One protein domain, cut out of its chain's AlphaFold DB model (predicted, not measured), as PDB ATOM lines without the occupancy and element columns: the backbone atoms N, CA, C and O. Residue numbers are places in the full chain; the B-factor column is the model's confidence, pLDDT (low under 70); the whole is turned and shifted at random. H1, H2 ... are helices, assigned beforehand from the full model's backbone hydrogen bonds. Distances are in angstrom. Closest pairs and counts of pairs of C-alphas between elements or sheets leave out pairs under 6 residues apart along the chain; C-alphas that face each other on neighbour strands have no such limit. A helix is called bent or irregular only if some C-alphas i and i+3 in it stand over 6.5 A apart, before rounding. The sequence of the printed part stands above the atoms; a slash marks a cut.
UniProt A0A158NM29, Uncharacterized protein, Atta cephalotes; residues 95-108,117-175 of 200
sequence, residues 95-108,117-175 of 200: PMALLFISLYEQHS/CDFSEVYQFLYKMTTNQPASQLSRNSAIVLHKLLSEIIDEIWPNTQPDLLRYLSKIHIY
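This is residues 95 to 108 and 117 to 175 of the 200 residues of an uncharacterized protein of Atta cephalotes (UniProt A0A158NM29). Two short helices, H1 and H2, lie side by side, and the long bent helix H3 packs on H2 with residues 142 to 146, then sticks out as an arm, residues 147 to 175. The 73 printed residues, all helix by class with no named strand, are only just loose, close to extended: radius of gyration of the C-alphas 16.5 A, spans 53 by 23 by 20 A.

H1, residues 95 to 105, begins at C-alpha 95 (79.642, 110.774, 114.305). H2 is residues 119 to 130. H3, residues 140 to 175, by its hydrogen bonds one helix, is bent: C-alphas 160 and 163 are 7.0 A apart. Arm H3a, residues 140 to 160, 30.9 A, is irregular, with C-alphas 156 and 159 6.9 A apart; H3b, residues 163 to 175, 19.1 A, ends at C-alpha 175 (114.806, 109.132, 116.841).

H1 and H2 touch at a shallow tilt of 16 degrees, opposite ways; the closest C-alphas, of Ser 102 and Ser 120, are 4.7 A apart. H2, with residues 119 to 122 alone, touches H3a at a steep tilt of 56 degrees; the closest C-alphas, of Val 122 and Ser 142, are 6.5 A apart. H3b, about perpendicular to H3a at 79 degrees, touches no helix. Every O i to N i+4 pair is within hydrogen-bond range in H1 and H2, 15 of 17 in H3a and 8 of 9 in H3b.

Residues 109 to 116 are not printed, a gap of 13.0 A between C-alphas 108 and 117. The link H2 to H3 is short. Confidence is under 70 at 17 residues, among them 157 to 163.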
ATOM      1  N   PRO A  95      80.366 112.024 114.126       75.19
ATOM      2  CA  PRO A  95      79.642 110.774 114.305       75.19
ATOM      3  C   PRO A  95      78.132 110.983 114.479       75.19
ATOM      4  O   PRO A  95      77.330 110.293 113.861       75.19
ATOM      5  N   MET A  96      77.719 111.973 115.269       74.00
ATOM      6  CA  MET A  96      76.299 112.242 115.504       74.00
ATOM      7  C   MET A  96      75.595 112.748 114.240       74.00
ATOM      8  O   MET A  96      74.466 112.351 113.976       74.00
ATOM      9  N   ALA A  97      76.262 113.571 113.428       81.44
ATOM     10  CA  ALA A  97      75.734 114.012 112.140       81.44
ATOM     11  C   ALA A  97      75.530 112.830 111.179       81.44
ATOM     12  O   ALA A  97      74.457 112.692 110.596       81.44
ATOM     13  N   LEU A  98      76.518 111.934 111.072       81.19
ATOM     14  CA  LEU A  98      76.408 110.713 110.267       81.19
ATOM     15  C   LEU A  98      75.262 109.816 110.751       81.19
ATOM     16  O   LEU A  98      74.504 109.289 109.936       81.19
ATOM     17  N   LEU A  99      75.096 109.687 112.069       78.06
ATOM     18  CA  LEU A  99      73.985 108.950 112.662       78.06
ATOM     19  C   LEU A  99      72.636 109.580 112.295       78.06
ATOM     20  O   LEU A  99      71.751 108.871 111.821       78.06
ATOM     21  N   PHE A 100      72.480 110.898 112.452       79.62
ATOM     22  CA  PHE A 100      71.240 111.594 112.100       79.62
ATOM     23  C   PHE A 100      70.886 111.453 110.621       79.62
ATOM     24  O   PHE A 100      69.730 111.179 110.306       79.62
ATOM     25  N   ILE A 101      71.867 111.584 109.726       82.25
ATOM     26  CA  ILE A 101      71.657 111.400 108.286       82.25
ATOM     27  C   ILE A 101      71.217 109.963 108.004       82.25
ATOM     28  O   ILE A 101      70.221 109.763 107.315       82.25
ATOM     29  N   SER A 102      71.880 108.965 108.598       79.94
ATOM     30  CA  SER A 102      71.482 107.569 108.396       79.94
ATOM     31  C   SER A 102      70.052 107.273 108.860       79.94
ATOM     32  O   SER A 102      69.310 106.581 108.169       79.94
ATOM     33  N   LEU A 103      69.639 107.831 110.004       78.88
ATOM     34  CA  LEU A 103      68.287 107.662 110.537       78.88
ATOM     35  C   LEU A 103      67.246 108.374 109.667       78.88
ATOM     36  O   LEU A 103      66.148 107.859 109.473       78.88
ATOM     37  N   TYR A 104      67.596 109.539 109.121       80.50
ATOM     38  CA  TYR A 104      66.744 110.271 108.193       80.50
ATOM     39  C   TYR A 104      66.555 109.504 106.876       80.50
ATOM     40  O   TYR A 104      65.428 109.337 106.413       80.50
ATOM     41  N   GLU A 105      67.635 108.982 106.295       75.88
ATOM     42  CA  GLU A 105      67.574 108.238 105.033       75.88
ATOM     43  C   GLU A 105      66.914 106.867 105.161       75.88
ATOM     44  O   GLU A 105      66.338 106.370 104.192       75.88
ATOM     45  N   GLN A 106      66.914 106.277 106.359       69.44
ATOM     46  CA  GLN A 106      66.196 105.036 106.650       69.44
ATOM     47  C   GLN A 106      64.670 105.160 106.437       69.44
ATOM     48  O   GLN A 106      63.985 104.149 106.291       69.44
ATOM     49  N   HIS A 107      64.129 106.382 106.359       62.66
ATOM     50  CA  HIS A 107      62.725 106.655 106.025       62.66
ATOM     51  C   HIS A 107      62.443 106.769 104.516       62.66
ATOM     52  O   HIS A 107      61.456 107.390 104.112       62.66
ATOM     53  N   SER A 108      63.279 106.176 103.662       56.00
ATOM     54  CA  SER A 108      63.076 106.184 102.211       56.00
ATOM     55  C   SER A 108      61.729 105.543 101.833       56.00
ATOM     56  O   SER A 108      61.353 104.469 102.309       56.00
ATOM     57  N   CYS A 117      73.137 101.885  94.923       77.31
ATOM     58  CA  CYS A 117      73.872 102.087  96.172       77.31
ATOM     59  C   CYS A 117      72.906 102.477  97.300       77.31
ATOM     60  O   CYS A 117      72.038 103.329  97.098       77.31
ATOM     61  N   ASP A 118      73.087 101.888  98.484       82.06
ATOM     62  CA  ASP A 118      72.368 102.270  99.701       82.06
ATOM     63  C   ASP A 118      73.241 103.224 100.526       82.06
ATOM     64  O   ASP A 118      74.204 102.817 101.180       82.06
ATOM     65  N   PHE A 119      72.927 104.516 100.461       82.12
ATOM     66  CA  PHE A 119      73.676 105.543 101.181       82.12
ATOM     67  C   PHE A 119      73.449 105.484 102.694       82.12
ATOM     68  O   PHE A 119      74.390 105.747 103.445       82.12
ATOM     69  N   SER A 120      72.283 105.024 103.159       82.19
ATOM     70  CA  SER A 120      72.017 104.830 104.589       82.19
ATOM     71  C   SER A 120      73.004 103.829 105.190       82.19
ATOM     72  O   SER A 120      73.624 104.092 106.226       82.19
ATOM     73  N   GLU A 121      73.244 102.723 104.479       83.56
ATOM     74  CA  GLU A 121      74.241 101.714 104.845       83.56
ATOM     75  C   GLU A 121      75.656 102.317 104.945       83.56
ATOM     76  O   GLU A 121      76.387 102.057 105.907       83.56
ATOM     77  N   VAL A 122      76.028 103.177 103.989       86.56
ATOM     78  CA  VAL A 122      77.323 103.876 103.966       86.56
ATOM     79  C   VAL A 122      77.457 104.839 105.147       86.56
ATOM     80  O   VAL A 122      78.487 104.834 105.827       86.56
ATOM     81  N   TYR A 123      76.430 105.634 105.446       86.94
ATOM     82  CA  TYR A 123      76.450 106.567 106.574       86.94
ATOM     83  C   TYR A 123      76.539 105.837 107.920       86.94
ATOM     84  O   TYR A 123      77.345 106.223 108.772       86.94
ATOM     85  N   GLN A 124      75.800 104.736 108.101       83.44
ATOM     86  CA  GLN A 124      75.907 103.901 109.304       83.44
ATOM     87  C   GLN A 124      77.287 103.256 109.439       83.44
ATOM     88  O   GLN A 124      77.829 103.164 110.544       83.44
ATOM     89  N   PHE A 125      77.868 102.805 108.327       85.88
ATOM     90  CA  PHE A 125      79.217 102.253 108.311       85.88
ATOM     91  C   PHE A 125      80.254 103.295 108.746       85.88
ATOM     92  O   PHE A 125      81.057 103.027 109.642       85.88
ATOM     93  N   LEU A 126      80.198 104.506 108.185       86.31
ATOM     94  CA  LEU A 126      81.090 105.609 108.551       86.31
ATOM     95  C   LEU A 126      80.907 106.043 110.013       86.31
ATOM     96  O   LEU A 126      81.889 106.297 110.712       86.31
ATOM     97  N   TYR A 127      79.673 106.067 110.516       84.44
ATOM     98  CA  TYR A 127      79.393 106.321 111.928       84.44
ATOM     99  C   TYR A 127      80.065 105.290 112.852       84.44
ATOM    100  O   TYR A 127      80.749 105.649 113.812       84.44
ATOM    101  N   LYS A 128      79.926 103.995 112.549       83.56
ATOM    102  CA  LYS A 128      80.551 102.929 113.350       83.56
ATOM    103  C   LYS A 128      82.077 103.004 113.299       83.56
ATOM    104  O   LYS A 128      82.724 102.884 114.335       83.56
ATOM    105  N   MET A 129      82.647 103.291 112.128       82.88
ATOM    106  CA  MET A 129      84.094 103.478 111.967       82.88
ATOM    107  C   MET A 129      84.615 104.672 112.777       82.88
ATOM    108  O   MET A 129      85.618 104.549 113.474       82.88
ATOM    109  N   THR A 130      83.916 105.811 112.751       80.19
ATOM    110  CA  THR A 130      84.316 107.017 113.504       80.19
ATOM    111  C   THR A 130      84.161 106.870 115.021       80.19
ATOM    112  O   THR A 130      84.847 107.557 115.774       80.19
ATOM    113  N   THR A 131      83.316 105.946 115.487       79.06
ATOM    114  CA  THR A 131      83.104 105.645 116.916       79.06
ATOM    115  C   THR A 131      83.874 104.416 117.414       79.06
ATOM    116  O   THR A 131      83.677 104.000 118.555       79.06
ATOM    117  N   ASN A 132      84.769 103.842 116.595       77.88
ATOM    118  CA  ASN A 132      85.501 102.596 116.880       77.88
ATOM    119  C   ASN A 132      84.589 101.402 117.231       77.88
ATOM    120  O   ASN A 132      84.974 100.503 117.981       77.88
ATOM    121  N   GLN A 133      83.371 101.387 116.696       78.12
ATOM    122  CA  GLN A 133      82.432 100.282 116.835       78.12
ATOM    123  C   GLN A 133      82.637  99.257 115.710       78.12
ATOM    124  O   GLN A 133      83.086  99.613 114.618       78.12
ATOM    125  N   PRO A 134      82.287  97.976 115.928       76.94
ATOM    126  CA  PRO A 134      82.364  96.969 114.877       76.94
ATOM    127  C   PRO A 134      81.416  97.331 113.728       76.94
ATOM    128  O   PRO A 134      80.191  97.311 113.874       76.94
ATOM    129  N   ALA A 135      81.992  97.683 112.580       77.19
ATOM    130  CA  ALA A 135      81.240  98.059 111.396       77.19
ATOM    131  C   ALA A 135      80.607  96.825 110.730       77.19
ATOM    132  O   ALA A 135      81.224  95.763 110.628       77.19
ATOM    133  N   SER A 136      79.356  96.962 110.289       75.50
ATOM    134  CA  SER A 136      78.665  95.940 109.497       75.50
ATOM    135  C   SER A 136      79.312  95.812 108.116       75.50
ATOM    136  O   SER A 136      79.857  96.781 107.594       75.50
ATOM    137  N   GLN A 137      79.263  94.617 107.526       77.88
ATOM    138  CA  GLN A 137      79.729  94.432 106.153       77.88
ATOM    139  C   GLN A 137      78.843  95.245 105.208       77.88
ATOM    140  O   GLN A 137      77.625  95.117 105.275       77.88
ATOM    141  N   LEU A 138      79.473  96.064 104.365       82.25
ATOM    142  CA  LEU A 138      78.796  96.821 103.319       82.25
ATOM    143  C   LEU A 138      78.380  95.898 102.175       82.25
ATOM    144  O   LEU A 138      79.130  94.992 101.790       82.25
ATOM    145  N   SER A 139      77.239  96.187 101.560       85.88
ATOM    146  CA  SER A 139      76.892  95.624 100.262       85.88
ATOM    147  C   SER A 139      77.960  95.972  99.217       85.88
ATOM    148  O   SER A 139      78.651  96.995  99.280       85.88
ATOM    149  N   ARG A 140      78.124  95.089  98.224       84.56
ATOM    150  CA  ARG A 140      79.211  95.193  97.239       84.56
ATOM    151  C   ARG A 140      79.204  96.530  96.497       84.56
ATOM    152  O   ARG A 140      80.269  97.101  96.281       84.56
ATOM    153  N   ASN A 141      78.031  97.024  96.117       84.81
ATOM    154  CA  ASN A 141      77.925  98.264  95.357       84.81
ATOM    155  C   ASN A 141      78.211  99.487  96.235       84.81
ATOM    156  O   ASN A 141      79.009 100.335  95.840       84.81
ATOM    157  N   SER A 142      77.662  99.524  97.454       84.56
ATOM    158  CA  SER A 142      77.957 100.569  98.440       84.56
ATOM    159  C   SER A 142      79.452 100.632  98.767       84.56
ATOM    160  O   SER A 142      80.036 101.713  98.826       84.56
ATOM    161  N   ALA A 143      80.114  99.476  98.884       85.56
ATOM    162  CA  ALA A 143      81.559  99.401  99.085       85.56
ATOM    163  C   ALA A 143      82.358  99.948  97.888       85.56
ATOM    164  O   ALA A 143      83.349 100.647  98.091       85.56
ATOM    165  N   ILE A 144      81.938  99.662  96.649       87.81
ATOM    166  CA  ILE A 144      82.592 100.181  95.435       87.81
ATOM    167  C   ILE A 144      82.471 101.705  95.366       87.81
ATOM    168  O   ILE A 144      83.464 102.384  95.105       87.81
ATOM    169  N   VAL A 145      81.275 102.243  95.622       87.06
ATOM    170  CA  VAL A 145      81.030 103.690  95.617       87.06
ATOM    171  C   VAL A 145      81.857 104.370  96.702       87.06
ATOM    172  O   VAL A 145      82.585 105.318  96.408       87.06
ATOM    173  N   LEU A 146      81.822 103.849  97.931       87.31
ATOM    174  CA  LEU A 146      82.605 104.392  99.038       87.31
ATOM    175  C   LEU A 146      84.109 104.344  98.748       87.31
ATOM    176  O   LEU A 146      84.809 105.328  98.972       87.31
ATOM    177  N   HIS A 147      84.608 103.227  98.215       86.19
ATOM    178  CA  HIS A 147      86.013 103.096  97.839       86.19
ATOM    179  C   HIS A 147      86.404 104.131  96.785       86.19
ATOM    180  O   HIS A 147      87.423 104.796  96.938       86.19
ATOM    181  N   LYS A 148      85.597 104.293  95.730       88.62
ATOM    182  CA  LYS A 148      85.868 105.265  94.665       88.62
ATOM    183  C   LYS A 148      85.921 106.693  95.209       88.62
ATOM    184  O   LYS A 148      86.875 107.405  94.913       88.62
ATOM    185  N   LEU A 149      84.957 107.075  96.047       85.19
ATOM    186  CA  LEU A 149      84.929 108.395  96.684       85.19
ATOM    187  C   LEU A 149      86.155 108.620  97.575       85.19
ATOM    188  O   LEU A 149      86.788 109.667  97.499       85.19
ATOM    189  N   LEU A 150      86.529 107.629  98.388       83.75
ATOM    190  CA  LEU A 150      87.728 107.722  99.219       83.75
ATOM    191  C   LEU A 150      89.004 107.815  98.378       83.75
ATOM    192  O   LEU A 150      89.887 108.589  98.729       83.75
ATOM    193  N   SER A 151      89.108 107.070  97.274       82.44
ATOM    194  CA  SER A 151      90.245 107.174  96.352       82.44
ATOM    195  C   SER A 151      90.345 108.567  95.733       82.44
ATOM    196  O   SER A 151      91.418 109.155  95.764       82.44
ATOM    197  N   GLU A 152      89.233 109.134  95.256       83.00
ATOM    198  CA  GLU A 152      89.205 110.491  94.690       83.00
ATOM    199  C   GLU A 152      89.602 111.553  95.728       83.00
ATOM    200  O   GLU A 152      90.399 112.445  95.435       83.00
ATOM    201  N   ILE A 153      89.114 111.421  96.968       80.00
ATOM    202  CA  ILE A 153      89.484 112.307  98.080       80.00
ATOM    203  C   ILE A 153      90.973 112.168  98.417       80.00
ATOM    204  O   ILE A 153      91.655 113.171  98.628       80.00
ATOM    205  N   ILE A 154      91.494 110.941  98.474       76.31
ATOM    206  CA  ILE A 154      92.916 110.698  98.730       76.31
ATOM    207  C   ILE A 154      93.752 111.325  97.618       76.31
ATOM    208  O   ILE A 154      94.679 112.058  97.935       76.31
ATOM    209  N   ASP A 155      93.410 111.120  96.350       74.50
ATOM    210  CA  ASP A 155      94.151 111.682  95.219       74.50
ATOM    211  C   ASP A 155      94.127 113.220  95.205       74.50
ATOM    212  O   ASP A 155      95.107 113.859  94.817       74.50
ATOM    213  N   GLU A 156      93.043 113.838  95.683       71.62
ATOM    214  CA  GLU A 156      92.934 115.294  95.811       71.62
ATOM    215  C   GLU A 156      93.744 115.855  96.995       71.62
ATOM    216  O   GLU A 156      94.369 116.918  96.892       71.62
ATOM    217  N   ILE A 157      93.752 115.159  98.136       68.88
ATOM    218  CA  ILE A 157      94.409 115.623  99.368       68.88
ATOM    219  C   ILE A 157      95.902 115.261  99.386       68.88
ATOM    220  O   ILE A 157      96.717 116.049  99.876       68.88
ATOM    221  N   TRP A 158      96.278 114.111  98.820       67.25
ATOM    222  CA  TRP A 158      97.625 113.536  98.866       67.25
ATOM    223  C   TRP A 158      98.745 114.523  98.497       67.25
ATOM    224  O   TRP A 158      99.692 114.635  99.287       67.25
ATOM    225  N   PRO A 159      98.644 115.311  97.403       64.25
ATOM    226  CA  PRO A 159      99.686 116.267  97.023       64.25
ATOM    227  C   PRO A 159      99.927 117.340  98.093       64.25
ATOM    228  O   PRO A 159     101.054 117.792  98.288       64.25
ATOM    229  N   ASN A 160      98.876 117.725  98.823       61.66
ATOM    230  CA  ASN A 160      98.936 118.773  99.840       61.66
ATOM    231  C   ASN A 160      99.468 118.256 101.183       61.66
ATOM    232  O   ASN A 160     100.089 119.013 101.927       61.66
ATOM    233  N   THR A 161      99.241 116.979 101.501       61.19
ATOM    234  CA  THR A 161      99.672 116.351 102.764       61.19
ATOM    235  C   THR A 161     101.055 115.702 102.701       61.19
ATOM    236  O   THR A 161     101.681 115.500 103.743       61.19
ATOM    237  N   GLN A 162     101.570 115.405 101.502       64.88
ATOM    238  CA  GLN A 162     102.894 114.809 101.293       64.88
ATOM    239  C   GLN A 162     104.043 115.540 102.028       64.88
ATOM    240  O   GLN A 162     104.824 114.860 102.701       64.88
ATOM    241  N   PRO A 163     104.178 116.883 101.975       68.38
ATOM    242  CA  PRO A 163     105.273 117.570 102.664       68.38
ATOM    243  C   PRO A 163     105.166 117.495 104.194       68.38
ATOM    244  O   PRO A 163     106.183 117.318 104.869       68.38
ATOM    245  N   ASP A 164     103.958 117.576 104.758       70.12
ATOM    246  CA  ASP A 164     103.750 117.463 106.206       70.12
ATOM    247  C   ASP A 164     104.038 116.044 106.710       70.12
ATOM    248  O   ASP A 164     104.676 115.874 107.754       70.12
ATOM    249  N   LEU A 165     103.655 115.025 105.936       68.88
ATOM    250  CA  LEU A 165     103.930 113.624 106.244       68.88
ATOM    251  C   LEU A 165     105.432 113.313 106.166       68.88
ATOM    252  O   LEU A 165     105.985 112.692 107.072       68.88
ATOM    253  N   LEU A 166     106.124 113.812 105.136       68.75
ATOM    254  CA  LEU A 166     107.582 113.701 105.021       68.75
ATOM    255  C   LEU A 166     108.303 114.433 106.160       68.75
ATOM    256  O   LEU A 166     109.287 113.919 106.693       68.75
ATOM    257  N   ARG A 167     107.799 115.598 106.591       73.94
ATOM    258  CA  ARG A 167     108.323 116.327 107.758       73.94
ATOM    259  C   ARG A 167     108.095 115.563 109.064       73.94
ATOM    260  O   ARG A 167     108.933 115.613 109.961       73.94
ATOM    261  N   TYR A 168     106.973 114.869 109.200       74.62
ATOM    262  CA  TYR A 168     106.696 114.023 110.357       74.62
ATOM    263  C   TYR A 168     107.601 112.782 110.383       74.62
ATOM    264  O   TYR A 168     108.244 112.501 111.395       74.62
ATOM    265  N   LEU A 169     107.736 112.089 109.250       67.69
ATOM    266  CA  LEU A 169     108.611 110.925 109.116       67.69
ATOM    267  C   LEU A 169     110.087 111.283 109.302       67.69
ATOM    268  O   LEU A 169     110.813 110.529 109.946       67.69
ATOM    269  N   SER A 170     110.540 112.441 108.813       67.12
ATOM    270  CA  SER A 170     111.913 112.901 109.044       67.12
ATOM    271  C   SER A 170     112.179 113.182 110.524       67.12
ATOM    272  O   SER A 170     113.236 112.805 111.032       67.12
ATOM    273  N   LYS A 171     111.202 113.747 111.249       71.81
ATOM    274  CA  LYS A 171     111.272 113.907 112.710       71.81
ATOM    275  C   LYS A 171     111.371 112.563 113.425       71.81
ATOM    276  O   LYS A 171     112.202 112.428 114.313       71.81
ATOM    277  N   ILE A 172     110.590 111.562 113.025       72.88
ATOM    278  CA  ILE A 172     110.669 110.213 113.612       72.88
ATOM    279  C   ILE A 172     112.004 109.539 113.281       72.88
ATOM    280  O   ILE A 172     112.611 108.915 114.150       72.88
ATOM    281  N   HIS A 173     112.505 109.709 112.055       59.75
ATOM    282  CA  HIS A 173     113.756 109.099 111.612       59.75
ATOM    283  C   HIS A 173     114.984 109.623 112.384       59.75
ATOM    284  O   HIS A 173     116.006 108.942 112.493       59.75
ATOM    285  N   ILE A 174     114.904 110.827 112.964       60.31
ATOM    286  CA  ILE A 174     115.931 111.345 113.883       60.31
ATOM    287  C   ILE A 174     116.010 110.485 115.154       60.31
ATOM    288  O   ILE A 174     117.110 110.232 115.643       60.31
ATOM    289  N   TYR A 175     114.876 109.978 115.645       57.62
ATOM    290  CA  TYR A 175     114.806 109.132 116.841       57.62
ATOM    291  C   TYR A 175     115.074 107.647 116.557       57.62
ATOM    292  O   TYR A 175     115.463 106.920 117.467       57.62
TER     293      TYR A 175